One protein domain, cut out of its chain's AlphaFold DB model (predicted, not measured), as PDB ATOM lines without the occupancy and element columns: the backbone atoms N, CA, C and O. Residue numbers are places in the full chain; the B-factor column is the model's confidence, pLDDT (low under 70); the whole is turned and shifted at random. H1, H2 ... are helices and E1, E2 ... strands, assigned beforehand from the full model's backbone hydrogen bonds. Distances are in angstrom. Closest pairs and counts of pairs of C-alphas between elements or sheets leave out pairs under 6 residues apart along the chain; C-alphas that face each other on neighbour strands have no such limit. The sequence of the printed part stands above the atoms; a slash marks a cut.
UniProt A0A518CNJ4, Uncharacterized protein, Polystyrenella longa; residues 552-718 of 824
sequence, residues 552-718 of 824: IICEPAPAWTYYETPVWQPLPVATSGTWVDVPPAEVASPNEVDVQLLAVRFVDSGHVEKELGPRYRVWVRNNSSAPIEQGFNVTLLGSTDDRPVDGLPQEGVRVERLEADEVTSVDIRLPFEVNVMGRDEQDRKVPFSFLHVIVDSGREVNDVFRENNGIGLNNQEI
ATOM      1  N   ILE A 552     -40.383 -37.339  -3.586       54.78
ATOM      2  CA  ILE A 552     -39.826 -36.608  -4.722       54.78
ATOM      3  C   ILE A 552     -38.491 -37.263  -5.091       54.78
ATOM      4  O   ILE A 552     -37.610 -37.397  -4.238       54.78
ATOM      5  N   ILE A 553     -38.322 -37.652  -6.361       55.34
ATOM      6  CA  ILE A 553     -36.998 -38.033  -6.858       55.34
ATOM      7  C   ILE A 553     -36.163 -36.768  -6.989       55.34
ATOM      8  O   ILE A 553     -36.366 -35.950  -7.883       55.34
ATOM      9  N   CYS A 554     -35.226 -36.661  -6.067       58.38
ATOM     10  CA  CYS A 554     -34.207 -35.638  -5.980       58.38
ATOM     11  C   CYS A 554     -32.891 -36.170  -6.570       58.38
ATOM     12  O   CYS A 554     -32.635 -37.378  -6.500       58.38
ATOM     13  N   GLU A 555     -32.024 -35.303  -7.101       69.19
ATOM     14  CA  GLU A 555     -30.643 -35.718  -7.396       69.19
ATOM     15  C   GLU A 555     -29.890 -35.974  -6.060       69.19
ATOM     16  O   GLU A 555     -30.160 -35.283  -5.073       69.19
ATOM     17  N   PRO A 556     -28.980 -36.966  -5.953       76.25
ATOM     18  CA  PRO A 556     -28.231 -37.207  -4.716       76.25
ATOM     19  C   PRO A 556     -27.364 -36.005  -4.323       76.25
ATOM     20  O   PRO A 556     -26.631 -35.461  -5.153       76.25
ATOM     21  N   ALA A 557     -27.421 -35.604  -3.053       81.00
ATOM     22  CA  ALA A 557     -26.660 -34.461  -2.559       81.00
ATOM     23  C   ALA A 557     -25.143 -34.742  -2.519       81.00
ATOM     24  O   ALA A 557     -24.709 -35.889  -2.366       81.00
ATOM     25  N   PRO A 558     -24.298 -33.695  -2.582       84.56
ATOM     26  CA  PRO A 558     -22.905 -33.799  -2.167       84.56
ATOM     27  C   PRO A 558     -22.784 -34.267  -0.709       84.56
ATOM     28  O   PRO A 558     -23.645 -33.985   0.123       84.56
ATOM     29  N   ALA A 559     -21.670 -34.924  -0.378       84.69
ATOM     30  CA  ALA A 559     -21.326 -35.187   1.016       84.69
ATOM     31  C   ALA A 559     -21.043 -33.855   1.736       84.69
ATOM     32  O   ALA A 559     -20.155 -33.106   1.322       84.69
ATOM     33  N   TRP A 560     -21.800 -33.590   2.797       86.88
ATOM     34  CA  TRP A 560     -21.714 -32.412   3.656       86.88
ATOM     35  C   TRP A 560     -20.393 -32.361   4.433       86.88
ATOM     36  O   TRP A 560     -19.835 -33.411   4.779       86.88
ATOM     37  N   THR A 561     -19.907 -31.148   4.733       78.75
ATOM     38  CA  THR A 561     -18.628 -30.936   5.423       78.75
ATOM     39  C   THR A 561     -18.813 -30.429   6.854       78.75
ATOM     40  O   THR A 561     -19.637 -29.565   7.143       78.75
ATOM     41  N   TYR A 562     -18.004 -30.950   7.783       74.38
ATOM     42  CA  TYR A 562     -18.212 -30.759   9.223       74.38
ATOM     43  C   TYR A 562     -18.226 -29.293   9.706       74.38
ATOM     44  O   TYR A 562     -18.816 -28.982  10.738       74.38
ATOM     45  N   TYR A 563     -17.618 -28.366   8.965       66.62
ATOM     46  CA  TYR A 563     -17.559 -26.949   9.342       66.62
ATOM     47  C   TYR A 563     -18.878 -26.185   9.117       66.62
ATOM     48  O   TYR A 563     -18.980 -25.013   9.480       66.62
ATOM     49  N   GLU A 564     -19.891 -26.837   8.543       65.06
ATOM     50  CA  GLU A 564     -21.152 -26.224   8.119       65.06
ATOM     51  C   GLU A 564     -22.327 -26.536   9.069       65.06
ATOM     52  O   GLU A 564     -23.483 -26.314   8.707       65.06
ATOM     53  N   THR A 565     -22.067 -26.983  10.309       65.56
ATOM     54  CA  THR A 565     -23.118 -27.314  11.300       65.56
ATOM     55  C   THR A 565     -24.096 -26.156  11.526       65.56
ATOM     56  O   THR A 565     -23.635 -25.043  11.813       65.56
ATOM     57  N   PRO A 566     -25.421 -26.381  11.425       67.94
ATOM     58  CA  PRO A 566     -26.420 -25.382  11.788       67.94
ATOM     59  C   PRO A 566     -26.449 -25.168  13.309       67.94
ATOM     60  O   PRO A 566     -25.842 -25.916  14.081       67.94
ATOM     61  N   VAL A 567     -27.182 -24.146  13.751       70.44
ATOM     62  CA  VAL A 567     -27.596 -24.050  15.157       70.44
ATOM     63  C   VAL A 567     -28.730 -25.050  15.355       70.44
ATOM     64  O   VAL A 567     -29.729 -24.973  14.654       70.44
ATOM     65  N   TRP A 568     -28.583 -25.992  16.285       79.06
ATOM     66  CA  TRP A 568     -29.625 -26.983  16.560       79.06
ATOM     67  C   TRP A 568     -30.797 -26.353  17.320       79.06
ATOM     68  O   TRP A 568     -30.595 -25.813  18.412       79.06
ATOM     69  N   GLN A 569     -32.019 -26.498  16.804       82.44
ATOM     70  CA  GLN A 569     -33.247 -26.227  17.558       82.44
ATOM     71  C   GLN A 569     -34.107 -27.487  17.726       82.44
ATOM     72  O   GLN A 569     -34.061 -28.384  16.884       82.44
ATOM     73  N   PRO A 570     -34.910 -27.581  18.806       87.25
ATOM     74  CA  PRO A 570     -35.955 -28.593  18.923       87.25
ATOM     75  C   PRO A 570     -36.985 -28.450  17.798       87.25
ATOM     76  O   PRO A 570     -37.414 -27.336  17.492       87.25
ATOM     77  N   LEU A 571     -37.432 -29.569  17.224       91.31
ATOM     78  CA  LEU A 571     -38.476 -29.541  16.202       91.31
ATOM     79  C   LEU A 571     -39.848 -29.137  16.784       91.31
ATOM     80  O   LEU A 571     -40.098 -29.324  17.980       91.31
ATOM     81  N   PRO A 572     -40.771 -28.613  15.953       83.00
ATOM     82  CA  PRO A 572     -42.085 -28.181  16.417       83.00
ATOM     83  C   PRO A 572     -42.899 -29.299  17.086       83.00
ATOM     84  O   PRO A 572     -43.025 -30.404  16.560       83.00
ATOM     85  N   VAL A 573     -43.539 -28.972  18.215       83.94
ATOM     86  CA  VAL A 573     -44.548 -29.782  18.939       83.94
ATOM     87  C   VAL A 573     -44.042 -31.087  19.590       83.94
ATOM     88  O   VAL A 573     -44.598 -31.492  20.611       83.94
ATOM     89  N   ALA A 574     -43.018 -31.754  19.056       83.38
ATOM     90  CA  ALA A 574     -42.500 -33.031  19.560       83.38
ATOM     91  C   ALA A 574     -41.016 -33.232  19.207       83.38
ATOM     92  O   ALA A 574     -40.518 -32.601  18.283       83.38
ATOM     93  N   THR A 575     -40.325 -34.162  19.883       87.56
ATOM     94  CA  THR A 575     -38.882 -34.425  19.686       87.56
ATOM     95  C   THR A 575     -38.507 -34.625  18.217       87.56
ATOM     96  O   THR A 575     -37.635 -33.934  17.707       87.56
ATOM     97  N   SER A 576     -39.209 -35.518  17.513       90.69
ATOM     98  CA  SER A 576     -39.035 -35.768  16.074       90.69
ATOM     99  C   SER A 576     -39.955 -34.904  15.184       90.69
ATOM    100  O   SER A 576     -40.156 -35.206  14.007       90.69
ATOM    101  N   GLY A 577     -40.506 -33.814  15.726       90.62
ATOM    102  CA  GLY A 577     -41.288 -32.800  15.012       90.62
ATOM    103  C   GLY A 577     -42.727 -33.185  14.683       90.62
ATOM    104  O   GLY A 577     -43.233 -34.205  15.154       90.62
ATOM    105  N   THR A 578     -43.378 -32.387  13.836       87.25
ATOM    106  CA  THR A 578     -44.666 -32.674  13.178       87.25
ATOM    107  C   THR A 578     -44.805 -31.784  11.935       87.25
ATOM    108  O   THR A 578     -44.212 -30.713  11.898       87.25
ATOM    109  N   TRP A 579     -45.542 -32.207  10.900       83.94
ATOM    110  CA  TRP A 579     -45.645 -31.465   9.625       83.94
ATOM    111  C   TRP A 579     -47.028 -30.850   9.351       83.94
ATOM    112  O   TRP A 579     -47.246 -30.259   8.297       83.94
ATOM    113  N   VAL A 580     -47.969 -30.979  10.293       79.31
ATOM    114  CA  VAL A 580     -49.347 -30.469  10.188       79.31
ATOM    115  C   VAL A 580     -49.709 -29.719  11.469       79.31
ATOM    116  O   VAL A 580     -49.166 -30.008  12.532       79.31
ATOM    117  N   ASP A 581     -50.621 -28.750  11.374       81.31
ATOM    118  CA  ASP A 581     -50.996 -27.814  12.448       81.31
ATOM    119  C   ASP A 581     -49.829 -26.934  12.969       81.31
ATOM    120  O   ASP A 581     -49.981 -26.245  13.977       81.31
ATOM    121  N   VAL A 582     -48.669 -26.918  12.293       84.94
ATOM    122  CA  VAL A 582     -47.519 -26.066  12.652       84.94
ATOM    123  C   VAL A 582     -47.694 -24.665  12.052       84.94
ATOM    124  O   VAL A 582     -47.762 -24.556  10.825       84.94
ATOM    125  N   PRO A 583     -47.702 -23.580  12.848       87.62
ATOM    126  CA  PRO A 583     -47.681 -22.216  12.315       87.62
ATOM    127  C   PRO A 583     -46.439 -21.970  11.437       87.62
ATOM    128  O   PRO A 583     -45.378 -22.514  11.754       87.62
ATOM    129  N   PRO A 584     -46.527 -21.197  10.339       88.50
ATOM    130  CA  PRO A 584     -45.340 -20.733   9.617       88.50
ATOM    131  C   PRO A 584     -44.479 -19.827  10.508       88.50
ATOM    132  O   PRO A 584     -44.997 -19.183  11.426       88.50
ATOM    133  N   ALA A 585     -43.173 -19.772  10.246       88.38
ATOM    134  CA  ALA A 585     -42.333 -18.712  10.799       88.38
ATOM    135  C   ALA A 585     -42.661 -17.381  10.099       88.38
ATOM    136  O   ALA A 585     -42.899 -17.351   8.893       88.38
ATOM    137  N   GLU A 586     -42.694 -16.274  10.843       90.50
ATOM    138  CA  GLU A 586     -43.044 -14.962  10.284       90.50
ATOM    139  C   GLU A 586     -41.845 -14.343   9.542       90.50
ATOM    140  O   GLU A 586     -41.043 -13.609  10.121       90.50
ATOM    141  N   VAL A 587     -41.718 -14.642   8.244       92.38
ATOM    142  CA  VAL A 587     -40.728 -14.012   7.354       92.38
ATOM    143  C   VAL A 587     -41.081 -12.530   7.167       92.38
ATOM    144  O   VAL A 587     -42.155 -12.190   6.670       92.38
ATOM    145  N   ALA A 588     -40.184 -11.634   7.586       87.44
ATOM    146  CA  ALA A 588     -40.488 -10.211   7.752       87.44
ATOM    147  C   ALA A 588     -40.594  -9.421   6.431       87.44
ATOM    148  O   ALA A 588     -41.298  -8.408   6.373       87.44
ATOM    149  N   SER A 589     -39.905  -9.863   5.376       87.19
ATOM    150  CA  SER A 589     -39.885  -9.220   4.058       87.19
ATOM    151  C   SER A 589     -40.369 -10.167   2.951       87.19
ATOM    152  O   SER A 589     -39.888 -11.293   2.876       87.19
ATOM    153  N   PRO A 590     -41.207  -9.719   1.994       82.00
ATOM    154  CA  PRO A 590     -41.582 -10.522   0.819       82.00
ATOM    155  C   PRO A 590     -40.421 -10.911  -0.117       82.00
ATOM    156  O   PRO A 590     -40.629 -11.681  -1.049       82.00
ATOM    157  N   ASN A 591     -39.223 -10.351   0.096       83.75
ATOM    158  CA  ASN A 591     -37.998 -10.679  -0.646       83.75
ATOM    159  C   ASN A 591     -37.023 -11.564   0.158       83.75
ATOM    160  O   ASN A 591     -35.940 -11.876  -0.334       83.75
ATOM    161  N   GLU A 592     -37.356 -11.895   1.406       91.44
ATOM    162  CA  GLU A 592     -36.600 -12.833   2.238       91.44
ATOM    163  C   GLU A 592     -37.162 -14.246   2.064       91.44
ATOM    164  O   GLU A 592     -38.318 -14.424   1.673       91.44
ATOM    165  N   VAL A 593     -36.328 -15.251   2.335       93.56
ATOM    166  CA  VAL A 593     -36.712 -16.662   2.262       93.56
ATOM    167  C   VAL A 593     -36.277 -17.414   3.511       93.56
ATOM    168  O   VAL A 593     -35.237 -17.112   4.096       93.56
ATOM    169  N   ASP A 594     -37.083 -18.393   3.898       94.62
ATOM    170  CA  ASP A 594     -36.864 -19.303   5.018       94.62
ATOM    171  C   ASP A 594     -37.335 -20.709   4.625       94.62
ATOM    172  O   ASP A 594     -38.494 -20.893   4.226       94.62
ATOM    173  N   VAL A 595     -36.446 -21.695   4.737       94.25
ATOM    174  CA  VAL A 595     -36.783 -23.114   4.627       94.25
ATOM    175  C   VAL A 595     -36.625 -23.774   5.992       94.25
ATOM    176  O   VAL A 595     -35.578 -23.712   6.610       94.25
ATOM    177  N   GLN A 596     -37.670 -24.446   6.467       93.69
ATOM    178  CA  GLN A 596     -37.731 -25.003   7.814       93.69
ATOM    179  C   GLN A 596     -37.809 -26.528   7.804       93.69
ATOM    180  O   GLN A 596     -38.620 -27.114   7.080       93.69
ATOM    181  N   LEU A 597     -37.057 -27.176   8.698       94.69
ATOM    182  CA  LEU A 597     -37.230 -28.590   9.027       94.69
ATOM    183  C   LEU A 597     -38.442 -28.774   9.960       94.69
ATOM    184  O   LEU A 597     -38.479 -28.229  11.063       94.69
ATOM    185  N   LEU A 598     -39.443 -29.552   9.535       92.75
ATOM    186  CA  LEU A 598     -40.688 -29.750  10.294       92.75
ATOM    187  C   LEU A 598     -40.737 -31.070  11.066       92.75
ATOM    188  O   LEU A 598     -41.131 -31.093  12.233       92.75
ATOM    189  N   ALA A 599     -40.379 -32.184  10.422       92.50
ATOM    190  CA  ALA A 599     -40.526 -33.518  11.000       92.50
ATOM    191  C   ALA A 599     -39.573 -34.541  10.379       92.50
ATOM    192  O   ALA A 599     -39.175 -34.417   9.221       92.50
ATOM    193  N   VAL A 600     -39.280 -35.599  11.139       94.06
ATOM    194  CA  VAL A 600     -38.495 -36.755  10.680       94.06
ATOM    195  C   VAL A 600     -39.146 -38.049  11.161       94.06
ATOM    196  O   VAL A 600     -39.342 -38.234  12.361       94.06
ATOM    197  N   ARG A 601     -39.502 -38.959  10.249       92.44
ATOM    198  CA  ARG A 601     -40.109 -40.264  10.581       92.44
ATOM    199  C   ARG A 601     -39.235 -41.408  10.091       92.44
ATOM    200  O   ARG A 601     -38.636 -41.324   9.025       92.44
ATOM    201  N   PHE A 602     -39.188 -42.485  10.863       93.88
ATOM    202  CA  PHE A 602     -38.567 -43.743  10.459       93.88
ATOM    203  C   PHE A 602     -39.502 -44.499   9.500       93.88
ATOM    204  O   PHE A 602     -40.688 -44.650   9.798       93.88
ATOM    205  N   VAL A 603     -38.978 -44.963   8.363       89.94
ATOM    206  CA  VAL A 603     -39.759 -45.650   7.317       89.94
ATOM    207  C   VAL A 603     -39.467 -47.148   7.308       89.94
ATOM    208  O   VAL A 603     -40.400 -47.941   7.369       89.94
ATOM    209  N   ASP A 604     -38.188 -47.537   7.264       91.56
ATOM    210  CA  ASP A 604     -37.763 -48.937   7.362       91.56
ATOM    211  C   ASP A 604     -36.326 -49.087   7.885       91.56
ATOM    212  O   ASP A 604     -35.521 -48.152   7.868       91.56
ATOM    213  N   SER A 605     -36.004 -50.293   8.352       91.31
ATOM    214  CA  SER A 605     -34.739 -50.618   9.023       91.31
ATOM    215  C   SER A 605     -33.543 -50.872   8.095       91.31
ATOM    216  O   SER A 605     -32.410 -50.937   8.578       91.31
ATOM    217  N   GLY A 606     -33.736 -50.980   6.781       89.75
ATOM    218  CA  GLY A 606     -32.742 -51.589   5.893       89.75
ATOM    219  C   GLY A 606     -32.751 -53.126   5.957       89.75
ATOM    220  O   GLY A 606     -33.571 -53.734   6.643       89.75
ATOM    221  N   HIS A 607     -31.846 -53.782   5.226       89.62
ATOM    222  CA  HIS A 607     -31.840 -55.243   5.083       89.62
ATOM    223  C   HIS A 607     -30.427 -55.830   5.144       89.62
ATOM    224  O   HIS A 607     -29.587 -55.554   4.286       89.62
ATOM    225  N   VAL A 608     -30.175 -56.708   6.124       90.38
ATOM    226  CA  VAL A 608     -28.839 -57.283   6.385       90.38
ATOM    227  C   VAL A 608     -28.296 -58.059   5.185       90.38
ATOM    228  O   VAL A 608     -27.163 -57.837   4.778       90.38
ATOM    229  N   GLU A 609     -29.098 -58.938   4.576       90.56
ATOM    230  CA  GLU A 609     -28.641 -59.808   3.471       90.56
ATOM    231  C   GLU A 609     -28.426 -59.064   2.137       90.56
ATOM    232  O   GLU A 609     -28.078 -59.687   1.132       90.56
ATOM    233  N   LYS A 610     -28.658 -57.745   2.116       88.12
ATOM    234  CA  LYS A 610     -28.427 -56.857   0.968       88.12
ATOM    235  C   LYS A 610     -27.555 -55.649   1.288       88.12
ATOM    236  O   LYS A 610     -27.328 -54.847   0.392       88.12
ATOM    237  N   GLU A 611     -27.072 -55.537   2.526       89.19
ATOM    238  CA  GLU A 611     -26.307 -54.382   3.005       89.19
ATOM    239  C   GLU A 611     -27.023 -53.055   2.665       89.19
ATOM    240  O   GLU A 611     -26.429 -52.104   2.168       89.19
ATOM    241  N   LEU A 612     -28.337 -53.007   2.933       88.38
ATOM    242  CA  LEU A 612     -29.166 -51.803   2.816       88.38
ATOM    243  C   LEU A 612     -29.287 -51.133   4.187       88.38
ATOM    244  O   LEU A 612     -29.658 -51.796   5.160       88.38
ATOM    245  N   GLY A 613     -28.984 -49.836   4.275       90.56
ATOM    246  CA  GLY A 613     -29.166 -49.044   5.495       90.56
ATOM    247  C   GLY A 613     -30.616 -48.588   5.724       90.56
ATOM    248  O   GLY A 613     -31.488 -48.860   4.892       90.56
ATOM    249  N   PRO A 614     -30.900 -47.919   6.852       92.81
ATOM    250  CA  PRO A 614     -32.247 -47.534   7.263       92.81
ATOM    251  C   PRO A 614     -32.742 -46.311   6.482       92.81
ATOM    252  O   PRO A 614     -31.941 -45.484   6.040       92.81
ATOM    253  N   ARG A 615     -34.062 -46.179   6.324       91.00
ATOM    254  CA  ARG A 615     -34.697 -45.067   5.602       91.00
ATOM    255  C   ARG A 615     -35.539 -44.197   6.524       91.00
ATOM    256  O   ARG A 615     -36.317 -44.702   7.335       91.00
ATOM    257  N   TYR A 616     -35.425 -42.888   6.330       92.69
ATOM    258  CA  TYR A 616     -36.207 -41.869   7.020       92.69
ATOM    259  C   TYR A 616     -36.909 -40.967   6.003       92.69
ATOM    260  O   TYR A 616     -36.349 -40.678   4.945       92.69
ATOM    261  N   ARG A 617     -38.114 -40.501   6.342       91.56
ATOM    262  CA  ARG A 617     -38.812 -39.429   5.623       91.56
ATOM    263  C   ARG A 617     -38.618 -38.123   6.380       91.56
ATOM    264  O   ARG A 617     -38.811 -38.084   7.597       91.56
ATOM    265  N   VAL A 618     -38.225 -37.078   5.664       91.44
ATOM    266  CA  VAL A 618     -37.960 -35.737   6.195       91.44
ATOM    267  C   VAL A 618     -38.958 -34.769   5.575       91.44
ATOM    268  O   VAL A 618     -39.096 -34.753   4.354       91.44
ATOM    269  N   TRP A 619     -39.641 -33.971   6.396       91.50
ATOM    270  CA  TRP A 619     -40.547 -32.913   5.941       91.50
ATOM    271  C   TRP A 619     -39.881 -31.552   6.069       91.50
ATOM    272  O   TRP A 619     -39.400 -31.198   7.149       91.50
ATOM    273  N   VAL A 620     -39.916 -30.784   4.984       92.00
ATOM    274  CA  VAL A 620     -39.416 -29.407   4.923       92.00
ATOM    275  C   VAL A 620     -40.517 -28.474   4.431       92.00
ATOM    276  O   VAL A 620     -41.434 -28.913   3.732       92.00
ATOM    277  N   ARG A 621     -40.446 -27.195   4.798       92.25
ATOM    278  CA  ARG A 621     -41.409 -26.175   4.372       92.25
ATOM    279  C   ARG A 621     -40.724 -24.883   3.971       92.25
ATOM    280  O   ARG A 621     -39.861 -24.415   4.701       92.25
ATOM    281  N   ASN A 622     -41.182 -24.271   2.887       94.69
ATOM    282  CA  ASN A 622     -40.941 -22.860   2.613       94.69
ATOM    283  C   ASN A 622     -41.915 -22.013   3.457       94.69
ATOM    284  O   ASN A 622     -43.124 -22.113   3.266       94.69
ATOM    285  N   ASN A 623     -41.416 -21.205   4.396       94.50
ATOM    286  CA  ASN A 623     -42.244 -20.296   5.217       94.50
ATOM    287  C   ASN A 623     -42.531 -18.949   4.522       94.50
ATOM    288  O   ASN A 623     -43.107 -18.040   5.118       94.50
ATOM    289  N   SER A 624     -42.089 -18.798   3.274       93.56
ATOM    290  CA  SER A 624     -42.032 -17.525   2.559       93.56
ATOM    291  C   SER A 624     -43.166 -17.405   1.544       93.56
ATOM    292  O   SER A 624     -43.500 -18.356   0.835       93.56
ATOM    293  N   SER A 625     -43.685 -16.184   1.380       90.31
ATOM    294  CA  SER A 625     -44.681 -15.853   0.344       90.31
ATOM    295  C   SER A 625     -44.113 -15.813  -1.088       90.31
ATOM    296  O   SER A 625     -44.857 -15.597  -2.046       90.31
ATOM    297  N   ALA A 626     -42.805 -16.043  -1.242       90.94
ATOM    298  CA  ALA A 626     -42.097 -16.194  -2.507       90.94
ATOM    299  C   ALA A 626     -41.566 -17.636  -2.665       90.94
ATOM    300  O   ALA A 626     -41.191 -18.256  -1.666       90.94
ATOM    301  N   PRO A 627     -41.504 -18.187  -3.892       92.12
ATOM    302  CA  PRO A 627     -40.920 -19.502  -4.136       92.12
ATOM    303  C   PRO A 627     -39.393 -19.488  -3.956       92.12
ATOM    304  O   PRO A 627     -38.704 -18.557  -4.377       92.12
ATOM    305  N   ILE A 628     -38.853 -20.564  -3.386       93.06
ATOM    306  CA  ILE A 628     -37.417 -20.837  -3.328       93.06
ATOM    307  C   ILE A 628     -37.043 -21.559  -4.627       93.06
ATOM    308  O   ILE A 628     -37.099 -22.780  -4.706       93.06
ATOM    309  N   GLU A 629     -36.678 -20.799  -5.663       90.62
ATOM    310  CA  GLU A 629     -36.241 -21.333  -6.972       90.62
ATOM    311  C   GLU A 629     -34.740 -21.718  -6.994       90.62
ATOM    312  O   GLU A 629     -34.225 -22.186  -8.009       90.62
ATOM    313  N   GLN A 630     -34.017 -21.497  -5.887       91.44
ATOM    314  CA  GLN A 630     -32.638 -21.950  -5.687       91.44
ATOM    315  C   GLN A 630     -32.656 -23.313  -4.992       91.44
ATOM    316  O   GLN A 630     -33.003 -23.404  -3.815       91.44
ATOM    317  N   GLY A 631     -32.249 -24.358  -5.710       90.62
ATOM    318  CA  GLY A 631     -32.160 -25.700  -5.144       90.62
ATOM    319  C   GLY A 631     -31.160 -25.798  -3.990       90.62
ATOM    320  O   GLY A 631     -30.164 -25.075  -3.950       90.62
ATOM    321  N   PHE A 632     -31.430 -26.708  -3.061       92.44
ATOM    322  CA  PHE A 632     -30.683 -26.883  -1.817       92.44
ATOM    323  C   PHE A 632     -30.664 -28.355  -1.392       92.44
ATOM    324  O   PHE A 632     -31.430 -29.178  -1.895       92.44
ATOM    325  N   ASN A 633     -29.786 -28.707  -0.453       92.06
ATOM    326  CA  ASN A 633     -29.559 -30.103  -0.070       92.06
ATOM    327  C   ASN A 633     -30.142 -30.423   1.314       92.06
ATOM    328  O   ASN A 633     -29.983 -29.648   2.256       92.06
ATOM    329  N   VAL A 634     -30.771 -31.591   1.447       92.69
ATOM    330  CA  VAL A 634     -31.194 -32.189   2.721       92.69
ATOM    331  C   VAL A 634     -30.318 -33.411   2.985       92.69
ATOM    332  O   VAL A 634     -30.301 -34.346   2.185       92.69
ATOM    333  N   THR A 635     -29.590 -33.417   4.099       93.69
ATOM    334  CA  THR A 635     -28.602 -34.450   4.443       93.69
ATOM    335  C   THR A 635     -28.937 -35.113   5.778       93.69
ATOM    336  O   THR A 635     -29.277 -34.441   6.753       93.69
ATOM    337  N   LEU A 636     -28.792 -36.439   5.825       95.06
ATOM    338  CA  LEU A 636     -28.813 -37.250   7.040       95.06
ATOM    339  C   LEU A 636     -27.413 -37.771   7.355       95.06
ATOM    340  O   LEU A 636     -26.710 -38.227   6.454       95.06
ATOM    341  N   LEU A 637     -27.044 -37.800   8.636       95.25
ATOM    342  CA  LEU A 637     -25.821 -38.441   9.123       95.25
ATOM    343  C   LEU A 637     -26.132 -39.344  10.320       95.25
ATOM    344  O   LEU A 637     -26.799 -38.921  11.264       95.25
ATOM    345  N   GLY A 638     -25.617 -40.574  10.308       95.56
ATOM    346  CA  GLY A 638     -25.654 -41.453  11.478       95.56
ATOM    347  C   GLY A 638     -24.438 -41.221  12.376       95.56
ATOM    348  O   GLY A 638     -23.317 -41.181  11.879       95.56
ATOM    349  N   SER A 639     -24.643 -41.107  13.689       94.69
ATOM    350  CA  SER A 639     -23.577 -40.961  14.695       94.69
ATOM    351  C   SER A 639     -23.818 -41.854  15.915       94.69
ATOM    352  O   SER A 639     -24.960 -42.171  16.253       94.69
ATOM    353  N   THR A 640     -22.759 -42.238  16.627       93.88
ATOM    354  CA  THR A 640     -22.858 -42.791  17.991       93.88
ATOM    355  C   THR A 640     -23.131 -41.722  19.051       93.88
ATOM    356  O   THR A 640     -23.595 -42.067  20.138       93.88
ATOM    357  N   ASP A 641     -22.906 -40.447  18.720       89.81
ATOM    358  CA  ASP A 641     -22.773 -39.332  19.661       89.81
ATOM    359  C   ASP A 641     -23.719 -38.159  19.334       89.81
ATOM    360  O   ASP A 641     -24.146 -37.974  18.189       89.81
ATOM    361  N   ASP A 642     -24.018 -37.342  20.353       87.81
ATOM    362  CA  ASP A 642     -24.983 -36.222  20.330       87.81
ATOM    363  C   ASP A 642     -24.579 -35.052  19.416       87.81
ATOM    364  O   ASP A 642     -25.321 -34.084  19.258       87.81
ATOM    365  N   ARG A 643     -23.404 -35.147  18.792       85.31
ATOM    366  CA  ARG A 643     -22.825 -34.175  17.865       85.31
ATOM    367  C   ARG A 643     -22.410 -34.900  16.585       85.31
ATOM    368  O   ARG A 643     -21.927 -36.035  16.667       85.31
ATOM    369  N   PRO A 644     -22.538 -34.269  15.408       85.88
ATOM    370  CA  PRO A 644     -21.842 -34.762  14.237       85.88
ATOM    371  C   PRO A 644     -20.329 -34.573  14.417       85.88
ATOM    372  O   PRO A 644     -19.875 -33.753  15.214       85.88
ATOM    373  N   VAL A 645     -19.555 -35.315  13.633       86.62
ATOM    374  CA  VAL A 645     -18.109 -35.145  13.454       86.62
ATOM    375  C   VAL A 645     -17.775 -35.330  11.972       86.62
ATOM    376  O   VAL A 645     -18.631 -35.738  11.185       86.62
ATOM    377  N   ASP A 646     -16.542 -35.025  11.571       85.44
ATOM    378  CA  ASP A 646     -16.089 -35.297  10.205       85.44
ATOM    379  C   ASP A 646     -16.060 -36.808   9.899       85.44
ATOM    380  O   ASP A 646     -15.807 -37.638  10.775       85.44
ATOM    381  N   GLY A 647     -16.322 -37.166   8.641       86.75
ATOM    382  CA  GLY A 647     -16.279 -38.549   8.157       86.75
ATOM    383  C   GLY A 647     -17.412 -39.480   8.617       86.75
ATOM    384  O   GLY A 647     -17.313 -40.685   8.382       86.75
ATOM    385  N   LEU A 648     -18.482 -38.970   9.245       93.00
ATOM    386  CA  LEU A 648     -19.666 -39.782   9.560       93.00
ATOM    387  C   LEU A 648     -20.332 -40.346   8.286       93.00
ATOM    388  O   LEU A 648     -20.414 -39.630   7.283       93.00
ATOM    389  N   PRO A 649     -20.862 -41.589   8.310       93.50
ATOM    390  CA  PRO A 649     -21.673 -42.114   7.218       93.50
ATOM    391  C   PRO A 649     -22.952 -41.290   7.059       93.50
ATOM    392  O   PRO A 649     -23.722 -41.101   8.007       93.50
ATOM    393  N   GLN A 650     -23.158 -40.806   5.841       93.88
ATOM    394  CA  GLN A 650     -24.171 -39.824   5.493       93.88
ATOM    395  C   GLN A 650     -24.718 -40.094   4.094       93.88
ATOM    396  O   GLN A 650     -23.995 -40.617   3.249       93.88
ATOM    397  N   GLU A 651     -25.966 -39.705   3.865       90.19
ATOM    398  CA  GLU A 651     -26.597 -39.634   2.543       90.19
ATOM    399  C   GLU A 651     -27.524 -38.418   2.497       90.19
ATOM    400  O   GLU A 651     -27.960 -37.909   3.535       90.19
ATOM    401  N   GLY A 652     -27.833 -37.934   1.299       88.19
ATOM    402  CA  GLY A 652     -28.676 -36.756   1.144       88.19
ATOM    403  C   GLY A 652     -29.234 -36.580  -0.258       88.19
ATOM    404  O   GLY A 652     -28.883 -37.295  -1.195       88.19
ATOM    405  N   VAL A 653     -30.115 -35.600  -0.389       84.12
ATOM    406  CA  VAL A 653     -30.932 -35.352  -1.577       84.12
ATOM    407  C   VAL A 653     -31.053 -33.860  -1.861       84.12
ATOM    408  O   VAL A 653     -31.129 -33.052  -0.935       84.12
ATOM    409  N   ARG A 654     -31.088 -33.491  -3.140       86.25
ATOM    410  CA  ARG A 654     -31.280 -32.118  -3.601       86.25
ATOM    411  C   ARG A 654     -32.751 -31.816  -3.879       86.25
ATOM    412  O   ARG A 654     -33.339 -32.360  -4.810       86.25
ATOM    413  N   VAL A 655     -33.329 -30.903  -3.107       85.56
ATOM    414  CA  VAL A 655     -34.625 -30.296  -3.418       85.56
ATOM    415  C   VAL A 655     -34.364 -29.180  -4.425       85.56
ATOM    416  O   VAL A 655     -33.716 -28.194  -4.093       85.56
ATOM    417  N   GLU A 656     -34.822 -29.336  -5.669       85.88
ATOM    418  CA  GLU A 656     -34.509 -28.373  -6.742       85.88
ATOM    419  C   GLU A 656     -35.176 -27.006  -6.557       85.88
ATOM    420  O   GLU A 656     -34.626 -26.000  -6.999       85.88
ATOM    421  N   ARG A 657     -36.363 -26.972  -5.936       86.94
ATOM    422  CA  ARG A 657     -37.131 -25.758  -5.616       86.94
ATOM    423  C   ARG A 657     -38.295 -26.065  -4.666       86.94
ATOM    424  O   ARG A 657     -38.709 -27.221  -4.575       86.94
ATOM    425  N   LEU A 658     -38.850 -25.032  -4.034       87.44
ATOM    426  CA  LEU A 658     -40.126 -25.059  -3.300       87.44
ATOM    427  C   LEU A 658     -41.007 -23.883  -3.738       87.44
ATOM    428  O   LEU A 658     -40.531 -22.753  -3.824       87.44
ATOM    429  N   GLU A 659     -42.295 -24.120  -3.969       91.12
ATOM    430  CA  GLU A 659     -43.281 -23.054  -4.167       91.12
ATOM    431  C   GLU A 659     -43.532 -22.273  -2.855       91.12
ATOM    432  O   GLU A 659     -43.113 -22.682  -1.768       91.12
ATOM    433  N   ALA A 660     -44.202 -21.118  -2.936       89.56
ATOM    434  CA  ALA A 660     -44.596 -20.344  -1.752       89.56
ATOM    435  C   ALA A 660     -45.524 -21.159  -0.825       89.56
ATOM    436  O   ALA A 660     -46.410 -21.867  -1.310       89.56
ATOM    437  N   ASP A 661     -45.308 -21.060   0.490       87.38
ATOM    438  CA  ASP A 661     -45.987 -21.843   1.543       87.38
ATOM    439  C   ASP A 661     -45.914 -23.389   1.387       87.38
ATOM    440  O   ASP A 661     -46.623 -24.124   2.085       87.38
ATOM    441  N   GLU A 662     -45.085 -23.928   0.479       85.94
ATOM    442  CA  GLU A 662     -45.049 -25.369   0.196       85.94
ATOM    443  C   GLU A 662     -44.418 -26.168   1.346       85.94
ATOM    444  O   GLU A 662     -43.251 -25.979   1.691       85.94
ATOM    445  N   VAL A 663     -45.178 -27.128   1.881       85.75
ATOM    446  CA  VAL A 663     -44.659 -28.274   2.642       85.75
ATOM    447  C   VAL A 663     -44.380 -29.407   1.661       85.75
ATOM    448  O   VAL A 663     -45.263 -29.767   0.885       85.75
ATOM    449  N   THR A 664     -43.206 -30.030   1.742       82.56
ATOM    450  CA  THR A 664     -42.885 -31.239   0.973       82.56
ATOM    451  C   THR A 664     -42.151 -32.278   1.819       82.56
ATOM    452  O   THR A 664     -41.775 -32.007   2.964       82.56
ATOM    453  N   SER A 665     -41.949 -33.483   1.278       86.06
ATOM    454  CA  SER A 665     -41.210 -34.544   1.968       86.06
ATOM    455  C   SER A 665     -40.307 -35.373   1.060       86.06
ATOM    456  O   SER A 665     -40.696 -35.735  -0.052       86.06
ATOM    457  N   VAL A 666     -39.139 -35.745   1.582       80.31
ATOM    458  CA  VAL A 666     -38.134 -36.570   0.897       80.31
ATOM    459  C   VAL A 666     -37.824 -37.841   1.691       80.31
ATOM    460  O   VAL A 666     -37.713 -37.797   2.916       80.31
ATOM    461  N   ASP A 667     -37.676 -38.973   0.997       85.44
ATOM    462  CA  ASP A 667     -37.150 -40.223   1.566       85.44
ATOM    463  C   ASP A 667     -35.626 -40.254   1.388       85.44
ATOM    464  O   ASP A 667     -35.133 -40.099   0.272       85.44
ATOM    465  N   ILE A 668     -34.882 -40.522   2.462       86.56
ATOM    466  CA  ILE A 668     -33.420 -40.665   2.430       86.56
ATOM    467  C   ILE A 668     -33.055 -41.994   3.101       86.56
ATOM    468  O   ILE A 668     -33.391 -42.224   4.268       86.56
ATOM    469  N   ARG A 669     -32.377 -42.884   2.364       89.12
ATOM    470  CA  ARG A 669     -31.812 -44.138   2.887       89.12
ATOM    471  C   ARG A 669     -30.336 -43.912   3.220       89.12
ATOM    472  O   ARG A 669     -29.571 -43.537   2.344       89.12
ATOM    473  N   LEU A 670     -29.949 -44.136   4.475       91.06
ATOM    474  CA  LEU A 670     -28.560 -44.018   4.938       91.06
ATOM    475  C   LEU A 670     -27.690 -45.211   4.482       91.06
ATOM    476  O   LEU A 670     -28.234 -46.269   4.149       91.06
ATOM    477  N   PRO A 671     -26.346 -45.098   4.530       91.06
ATOM    478  CA  PRO A 671     -25.437 -46.214   4.268       91.06
ATOM    479  C   PRO A 671     -25.582 -47.327   5.314       91.06
ATOM    480  O   PRO A 671     -25.868 -47.063   6.484       91.06
ATOM    481  N   PHE A 672     -25.346 -48.583   4.933       89.50
ATOM    482  CA  PHE A 672     -25.498 -49.740   5.831       89.50
ATOM    483  C   PHE A 672     -24.568 -49.712   7.049       89.50
ATOM    484  O   PHE A 672     -24.895 -50.270   8.098       89.50
ATOM    485  N   GLU A 673     -23.441 -49.011   6.950       93.62
ATOM    486  CA  GLU A 673     -22.493 -48.774   8.032       93.62
ATOM    487  C   GLU A 673     -23.172 -48.235   9.299       93.62
ATOM    488  O   GLU A 673     -22.776 -48.626  10.401       93.62
ATOM    489  N   VAL A 674     -24.231 -47.417   9.178       94.69
ATOM    490  CA  VAL A 674     -24.931 -46.874  10.355       94.69
ATOM    491  C   VAL A 674     -25.612 -47.962  11.181       94.69
ATOM    492  O   VAL A 674     -25.663 -47.855  12.402       94.69
ATOM    493  N   ASN A 675     -26.061 -49.055  10.558       92.69
ATOM    494  CA  ASN A 675     -26.737 -50.163  11.238       92.69
ATOM    495  C   ASN A 675     -25.781 -51.079  12.027       92.69
ATOM    496  O   ASN A 675     -26.224 -51.940  12.786       92.69
ATOM    497  N   VAL A 676     -24.466 -50.904  11.858       91.31
ATOM    498  CA  VAL A 676     -23.423 -51.732  12.490       91.31
ATOM    499  C   VAL A 676     -22.343 -50.911  13.209       91.31
ATOM    500  O   VAL A 676     -21.313 -51.466  13.619       91.31
ATOM    501  N   MET A 677     -22.581 -49.604  13.353       92.25
ATOM    502  CA  MET A 677     -21.658 -48.621  13.920       92.25
ATOM    503  C   MET A 677     -21.434 -48.834  15.422       92.25
ATOM    504  O   MET A 677     -20.291 -48.860  15.878       92.25
ATOM    505  N   GLY A 678     -22.512 -49.030  16.184       87.62
ATOM    506  CA  GLY A 678     -22.471 -49.158  17.636       87.62
ATOM    507  C   GLY A 678     -22.149 -50.572  18.129       87.62
ATOM    508  O   GLY A 678     -22.200 -51.564  17.388       87.62
ATOM    509  N   ARG A 679     -21.856 -50.676  19.426       87.38
ATOM    510  CA  ARG A 679     -21.801 -51.941  20.174       87.38
ATOM    511  C   ARG A 679     -22.661 -51.852  21.423       87.38
ATOM    512  O   ARG A 679     -22.724 -50.798  22.048       87.38
ATOM    513  N   ASP A 680     -23.316 -52.952  21.777       84.19
ATOM    514  CA  ASP A 680     -23.921 -53.096  23.102       84.19
ATOM    515  C   ASP A 680     -22.955 -53.735  24.112       84.19
ATOM    516  O   ASP A 680     -21.845 -54.146  23.778       84.19
ATOM    517  N   GLU A 681     -23.389 -53.814  25.371       87.81
ATOM    518  CA  GLU A 681     -22.660 -54.406  26.504       87.81
ATOM    519  C   GLU A 681     -22.176 -55.855  26.275       87.81
ATOM    520  O   GLU A 681     -21.378 -56.366  27.057       87.81
ATOM    521  N   GLN A 682     -22.678 -56.539  25.241       88.38
ATOM    522  CA  GLN A 682     -22.288 -57.898  24.862       88.38
ATOM    523  C   GLN A 682     -21.435 -57.935  23.570       88.38
ATOM    524  O   GLN A 682     -21.337 -58.985  22.939       88.38
ATOM    525  N   ASP A 683     -20.844 -56.799  23.167       86.62
ATOM    526  CA  ASP A 683     -20.088 -56.572  21.913       86.62
ATOM    527  C   ASP A 683     -20.853 -56.975  20.634       86.62
ATOM    528  O   ASP A 683     -20.284 -57.258  19.575       86.62
ATOM    529  N   ARG A 684     -22.189 -56.983  20.690       85.00
ATOM    530  CA  ARG A 684     -23.002 -57.218  19.494       85.00
ATOM    531  C   ARG A 684     -23.106 -55.927  18.697       85.00
ATOM    532  O   ARG A 684     -23.237 -54.841  19.264       85.00
ATOM    533  N   LYS A 685     -23.079 -56.056  17.369       85.56
ATOM    534  CA  LYS A 685     -23.347 -54.951  16.441       85.56
ATOM    535  C   LYS A 685     -24.746 -54.396  16.697       85.56
ATOM    536  O   LYS A 685     -25.716 -55.146  16.622       85.56
ATOM    537  N   VAL A 686     -24.829 -53.094  16.934       88.62
ATOM    538  CA  VAL A 686     -26.093 -52.353  17.003       88.62
ATOM    539  C   VAL A 686     -26.022 -51.127  16.087       88.62
ATOM    540  O   VAL A 686     -24.917 -50.704  15.723       88.62
ATOM    541  N   PRO A 687     -27.174 -50.544  15.718       93.50
ATOM    542  CA  PRO A 687     -27.211 -49.289  14.993       93.50
ATOM    543  C   PRO A 687     -26.540 -48.142  15.751       93.50
ATOM    544  O   PRO A 687     -26.256 -48.218  16.949       93.50
ATOM    545  N   PHE A 688     -26.310 -47.069  15.009       94.94
ATOM    546  CA  PHE A 688     -26.006 -45.730  15.489       94.94
ATOM    547  C   PHE A 688     -27.014 -45.243  16.556       94.94
ATOM    548  O   PHE A 688     -28.097 -45.811  16.708       94.94
ATOM    549  N   SER A 689     -26.664 -44.184  17.286       94.38
ATOM    550  CA  SER A 689     -27.473 -43.626  18.385       94.38
ATOM    551  C   SER A 689     -28.222 -42.352  17.985       94.38
ATOM    552  O   SER A 689     -29.343 -42.130  18.437       94.38
ATOM    553  N   PHE A 690     -27.606 -41.505  17.154       95.25
ATOM    554  CA  PHE A 690     -28.101 -40.174  16.807       95.25
ATOM    555  C   PHE A 690     -28.188 -39.959  15.296       95.25
ATOM    556  O   PHE A 690     -27.203 -40.139  14.578       95.25
ATOM    557  N   LEU A 691     -29.367 -39.550  14.827       96.19
ATOM    558  CA  LEU A 691     -29.605 -39.074  13.472       96.19
ATOM    559  C   LEU A 691     -29.435 -37.557  13.455       96.19
ATOM    560  O   LEU A 691     -30.250 -36.841  14.034       96.19
ATOM    561  N   HIS A 692     -28.406 -37.070  12.776       95.19
ATOM    562  CA  HIS A 692     -28.244 -35.645  12.503       95.19
ATOM    563  C   HIS A 692     -28.914 -35.322  11.173       95.19
ATOM    564  O   HIS A 692     -28.697 -36.023  10.184       95.19
ATOM    565  N   VAL A 693     -29.755 -34.292  11.165       94.81
ATOM    566  CA  VAL A 693     -30.587 -33.887  10.025       94.81
ATOM    567  C   VAL A 693     -30.266 -32.433   9.731       94.81
ATOM    568  O   VAL A 693     -30.333 -31.601  10.638       94.81
ATOM    569  N   ILE A 694     -29.899 -32.131   8.486       93.81
ATOM    570  CA  ILE A 694     -29.516 -30.785   8.054       93.81
ATOM    571  C   ILE A 694     -30.231 -30.470   6.739       93.81
ATOM    572  O   ILE A 694     -29.996 -31.129   5.727       93.81
ATOM    573  N   VAL A 695     -31.104 -29.469   6.771       93.06
ATOM    574  CA  VAL A 695     -31.737 -28.822   5.617       93.06
ATOM    575  C   VAL A 695     -30.880 -27.616   5.211       93.06
ATOM    576  O   VAL A 695     -30.128 -27.085   6.027       93.06
ATOM    577  N   ASP A 696     -30.893 -27.295   3.916       92.88
ATOM    578  CA  ASP A 696     -29.896 -26.455   3.237       92.88
ATOM    579  C   ASP A 696     -28.452 -26.714   3.709       92.88
ATOM    580  O   ASP A 696     -27.705 -25.823   4.125       92.88
ATOM    581  N   SER A 697     -28.036 -27.983   3.655       91.12
ATOM    582  CA  SER A 697     -26.742 -28.407   4.195       91.12
ATOM    583  C   SER A 697     -25.541 -27.764   3.484       91.12
ATOM    584  O   SER A 697     -24.485 -27.618   4.095       91.12
ATOM    585  N   GLY A 698     -25.717 -27.315   2.234       89.50
ATOM    586  CA  GLY A 698     -24.730 -26.549   1.465       89.50
ATOM    587  C   GLY A 698     -24.791 -25.026   1.653       89.50
ATOM    588  O   GLY A 698     -23.949 -24.326   1.094       89.50
ATOM    589  N   ARG A 699     -25.758 -24.507   2.428       89.00
ATOM    590  CA  ARG A 699     -25.989 -23.069   2.664       89.00
ATOM    591  C   ARG A 699     -26.198 -22.278   1.361       89.00
ATOM    592  O   ARG A 699     -25.680 -21.169   1.208       89.00
ATOM    593  N   GLU A 700     -26.917 -22.886   0.417       91.12
ATOM    594  CA  GLU A 700     -27.237 -22.350  -0.909       91.12
ATOM    595  C   GLU A 700     -28.375 -21.318  -0.866       91.12
ATOM    596  O   GLU A 700     -28.425 -20.420  -1.710       91.12
ATOM    597  N   VAL A 701     -29.273 -21.412   0.117       91.44
ATOM    598  CA  VAL A 701     -30.386 -20.481   0.317       91.44
ATOM    599  C   VAL A 701     -29.899 -19.279   1.133       91.44
ATOM    600  O   VAL A 701     -29.163 -19.404   2.119       91.44
ATOM    601  N   ASN A 702     -30.344 -18.070   0.775       90.19
ATOM    602  CA  ASN A 702     -30.162 -16.895   1.633       90.19
ATOM    603  C   ASN A 702     -31.204 -16.880   2.765       90.19
ATOM    604  O   ASN A 702     -32.006 -15.956   2.883       90.19
ATOM    605  N   ASP A 703     -31.176 -17.943   3.558       89.12
ATOM    606  CA  ASP A 703     -32.129 -18.241   4.617       89.12
ATOM    607  C   ASP A 703     -31.980 -17.270   5.806       89.12
ATOM    608  O   ASP A 703     -30.846 -16.919   6.183       89.12
ATOM    609  N   VAL A 704     -33.112 -16.821   6.367       92.56
ATOM    610  CA  VAL A 704     -33.183 -15.859   7.485       92.56
ATOM    611  C   VAL A 704     -33.320 -16.478   8.883       92.56
ATOM    612  O   VAL A 704     -33.012 -15.782   9.850       92.56
ATOM    613  N   PHE A 705     -33.725 -17.746   9.014       90.31
ATOM    614  CA  PHE A 705     -33.957 -18.427  10.300       90.31
ATOM    615  C   PHE A 705     -33.223 -19.779  10.386       90.31
ATOM    616  O   PHE A 705     -33.745 -20.745  10.938       90.31
ATOM    617  N   ARG A 706     -31.983 -19.838   9.883       89.69
ATOM    618  CA  ARG A 706     -31.078 -21.010   9.771       89.69
ATOM    619  C   ARG A 706     -30.959 -21.903  11.012       89.69
ATOM    620  O   ARG A 706     -30.508 -23.042  10.918       89.69
ATOM    621  N   GLU A 707     -31.315 -21.401  12.185       88.75
ATOM    622  CA  GLU A 707     -31.520 -22.172  13.411       88.75
ATOM    623  C   GLU A 707     -32.639 -23.234  13.335       88.75
ATOM    624  O   GLU A 707     -32.611 -24.207  14.083       88.75
ATOM    625  N   ASN A 708     -33.605 -23.092  12.427       91.69
ATOM    626  CA  ASN A 708     -34.728 -24.013  12.234       91.69
ATOM    627  C   ASN A 708     -34.412 -25.173  11.258       91.69
ATOM    628  O   ASN A 708     -35.245 -26.058  11.053       91.69
ATOM    629  N   ASN A 709     -33.227 -25.151  10.636       92.38
ATOM    630  CA  ASN A 709     -32.858 -26.015   9.515       92.38
ATOM    631  C   ASN A 709     -32.236 -27.354   9.951       92.38
ATOM    632  O   ASN A 709     -31.990 -28.218   9.111       92.38
ATOM    633  N   GLY A 710     -31.969 -27.576  11.242       91.56
ATOM    634  CA  GLY A 710     -31.350 -28.829  11.673       91.56
ATOM    635  C   GLY A 710     -31.632 -29.257  13.105       91.56
ATOM    636  O   GLY A 710     -31.827 -28.440  14.005       91.56
ATOM    637  N   ILE A 711     -31.560 -30.573  13.319       93.25
ATOM    638  CA  ILE A 711     -31.606 -31.204  14.644       93.25
ATOM    639  C   ILE A 711     -30.733 -32.471  14.698       93.25
ATOM    640  O   ILE A 711     -30.607 -33.199  13.711       93.25
ATOM    641  N   GLY A 712     -30.175 -32.762  15.876       93.12
ATOM    642  CA  GLY A 712     -29.682 -34.091  16.247       93.12
ATOM    643  C   GLY A 712     -30.741 -34.846  17.059       93.12
ATOM    644  O   GLY A 712     -31.131 -34.398  18.135       93.12
ATOM    645  N   LEU A 713     -31.218 -35.983  16.551       94.38
ATOM    646  CA  LEU A 713     -32.279 -36.806  17.147       94.38
ATOM    647  C   LEU A 713     -31.713 -38.121  17.679       94.38
ATOM    648  O   LEU A 713     -31.041 -38.834  16.940       94.38
ATOM    649  N   ASN A 714     -32.054 -38.518  18.905       93.88
ATOM    650  CA  ASN A 714     -31.849 -39.903  19.339       93.88
ATOM    651  C   ASN A 714     -32.738 -40.824  18.485       93.88
ATOM    652  O   ASN A 714     -33.951 -40.610  18.408       93.88
ATOM    653  N   ASN A 715     -32.170 -41.847  17.838       92.31
ATOM    654  CA  ASN A 715     -32.924 -42.693  16.907       92.31
ATOM    655  C   ASN A 715     -34.095 -43.435  17.572       92.31
ATOM    656  O   ASN A 715     -35.107 -43.703  16.926       92.31
ATOM    657  N   GLN A 716     -34.008 -43.678  18.881       90.38
ATOM    658  CA  GLN A 716     -35.067 -44.307  19.664       90.38
ATOM    659  C   GLN A 716     -36.291 -43.398  19.892       90.38
ATOM    660  O   GLN A 716     -37.339 -43.904  20.301       90.38
ATOM    661  N   GLU A 717     -36.179 -42.094  19.615       90.56
ATOM    662  CA  GLU A 717     -37.225 -41.068  19.779       90.56
ATOM    663  C   GLU A 717     -37.821 -40.598  18.433       90.56
ATOM    664  O   GLU A 717     -38.725 -39.755  18.384       90.56
ATOM    665  N   ILE A 718     -37.341 -41.164  17.322       92.94
ATOM    666  CA  ILE A 718     -37.896 -40.951  15.985       92.94
ATOM    667  C   ILE A 718     -39.138 -41.827  15.834       92.94
ATOM    668  O   ILE A 718     -39.040 -43.052  15.816       92.94
TER     669      ILE A 718
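What this domain is: This is residues 552 to 718 of the 824 residues of an uncharacterized protein of Polystyrenella longa (UniProt A0A518CNJ4). With little regular structure, this is a sandwich of two sheets face to face amid long loops; residues 552 to 594 run along its outside before E1. The printed part has 167 residues, and the named elements, which hold under half of them, make the class mostly strand, with one named helix and seven named strands in the order E1 E2 E3 E4 E5 H1 E6 E7; both sheets, in the orders E1 E2 E5 and E4 E3 E6 E7, are antiparallel. The whole is compact, radius of gyration of the C-alphas 15.8 A, spanning 56 by 30 by 28 A.

How they stand to each other: E1, residues 595 to 604, bends by 54 degrees at residue 598 and forms a hairpin with E2, residues 615 to 622, N 598 and O 619 being 2.9 A apart. E3, residues 632 to 639, and E4, residues 650 to 655, form a hairpin, N 634 to O 653 2.8 A. E5, residues 663 to 669, neighbours E2, N 618 to O 666 2.9 A; the closest C-alphas of E4 and E5, Gly 652 and Ile 668, are 6.3 A apart. H1, residues 672 to 676, only grazes the sheet E4 E3 E6 E7; 0 of 1 O i to N i+4 and 2 of 2 O i to N i+3 pairs are within hydrogen-bond range. E6, residues 690 to 694, neighbours E3, N 637 to O 692 2.9 A, and forms a hairpin with E7, residues 710 to 714, N 691 to O 713 2.8 A.

Where its parts are: E1 runs 26.0 A from C-alpha 595 at (-36.783, -23.114, 4.627); E7 ends at C-alpha 714, (-31.849, -39.903, 19.339).

The domain as a whole: The farthest C-alphas, Pro 590 and Gln 682, are 56.5 A apart. The printed part has no cut; links H1 to E6 and E6 to E7 are long. Residues 552 to 555 and 563 to 566 have pLDDT under 70.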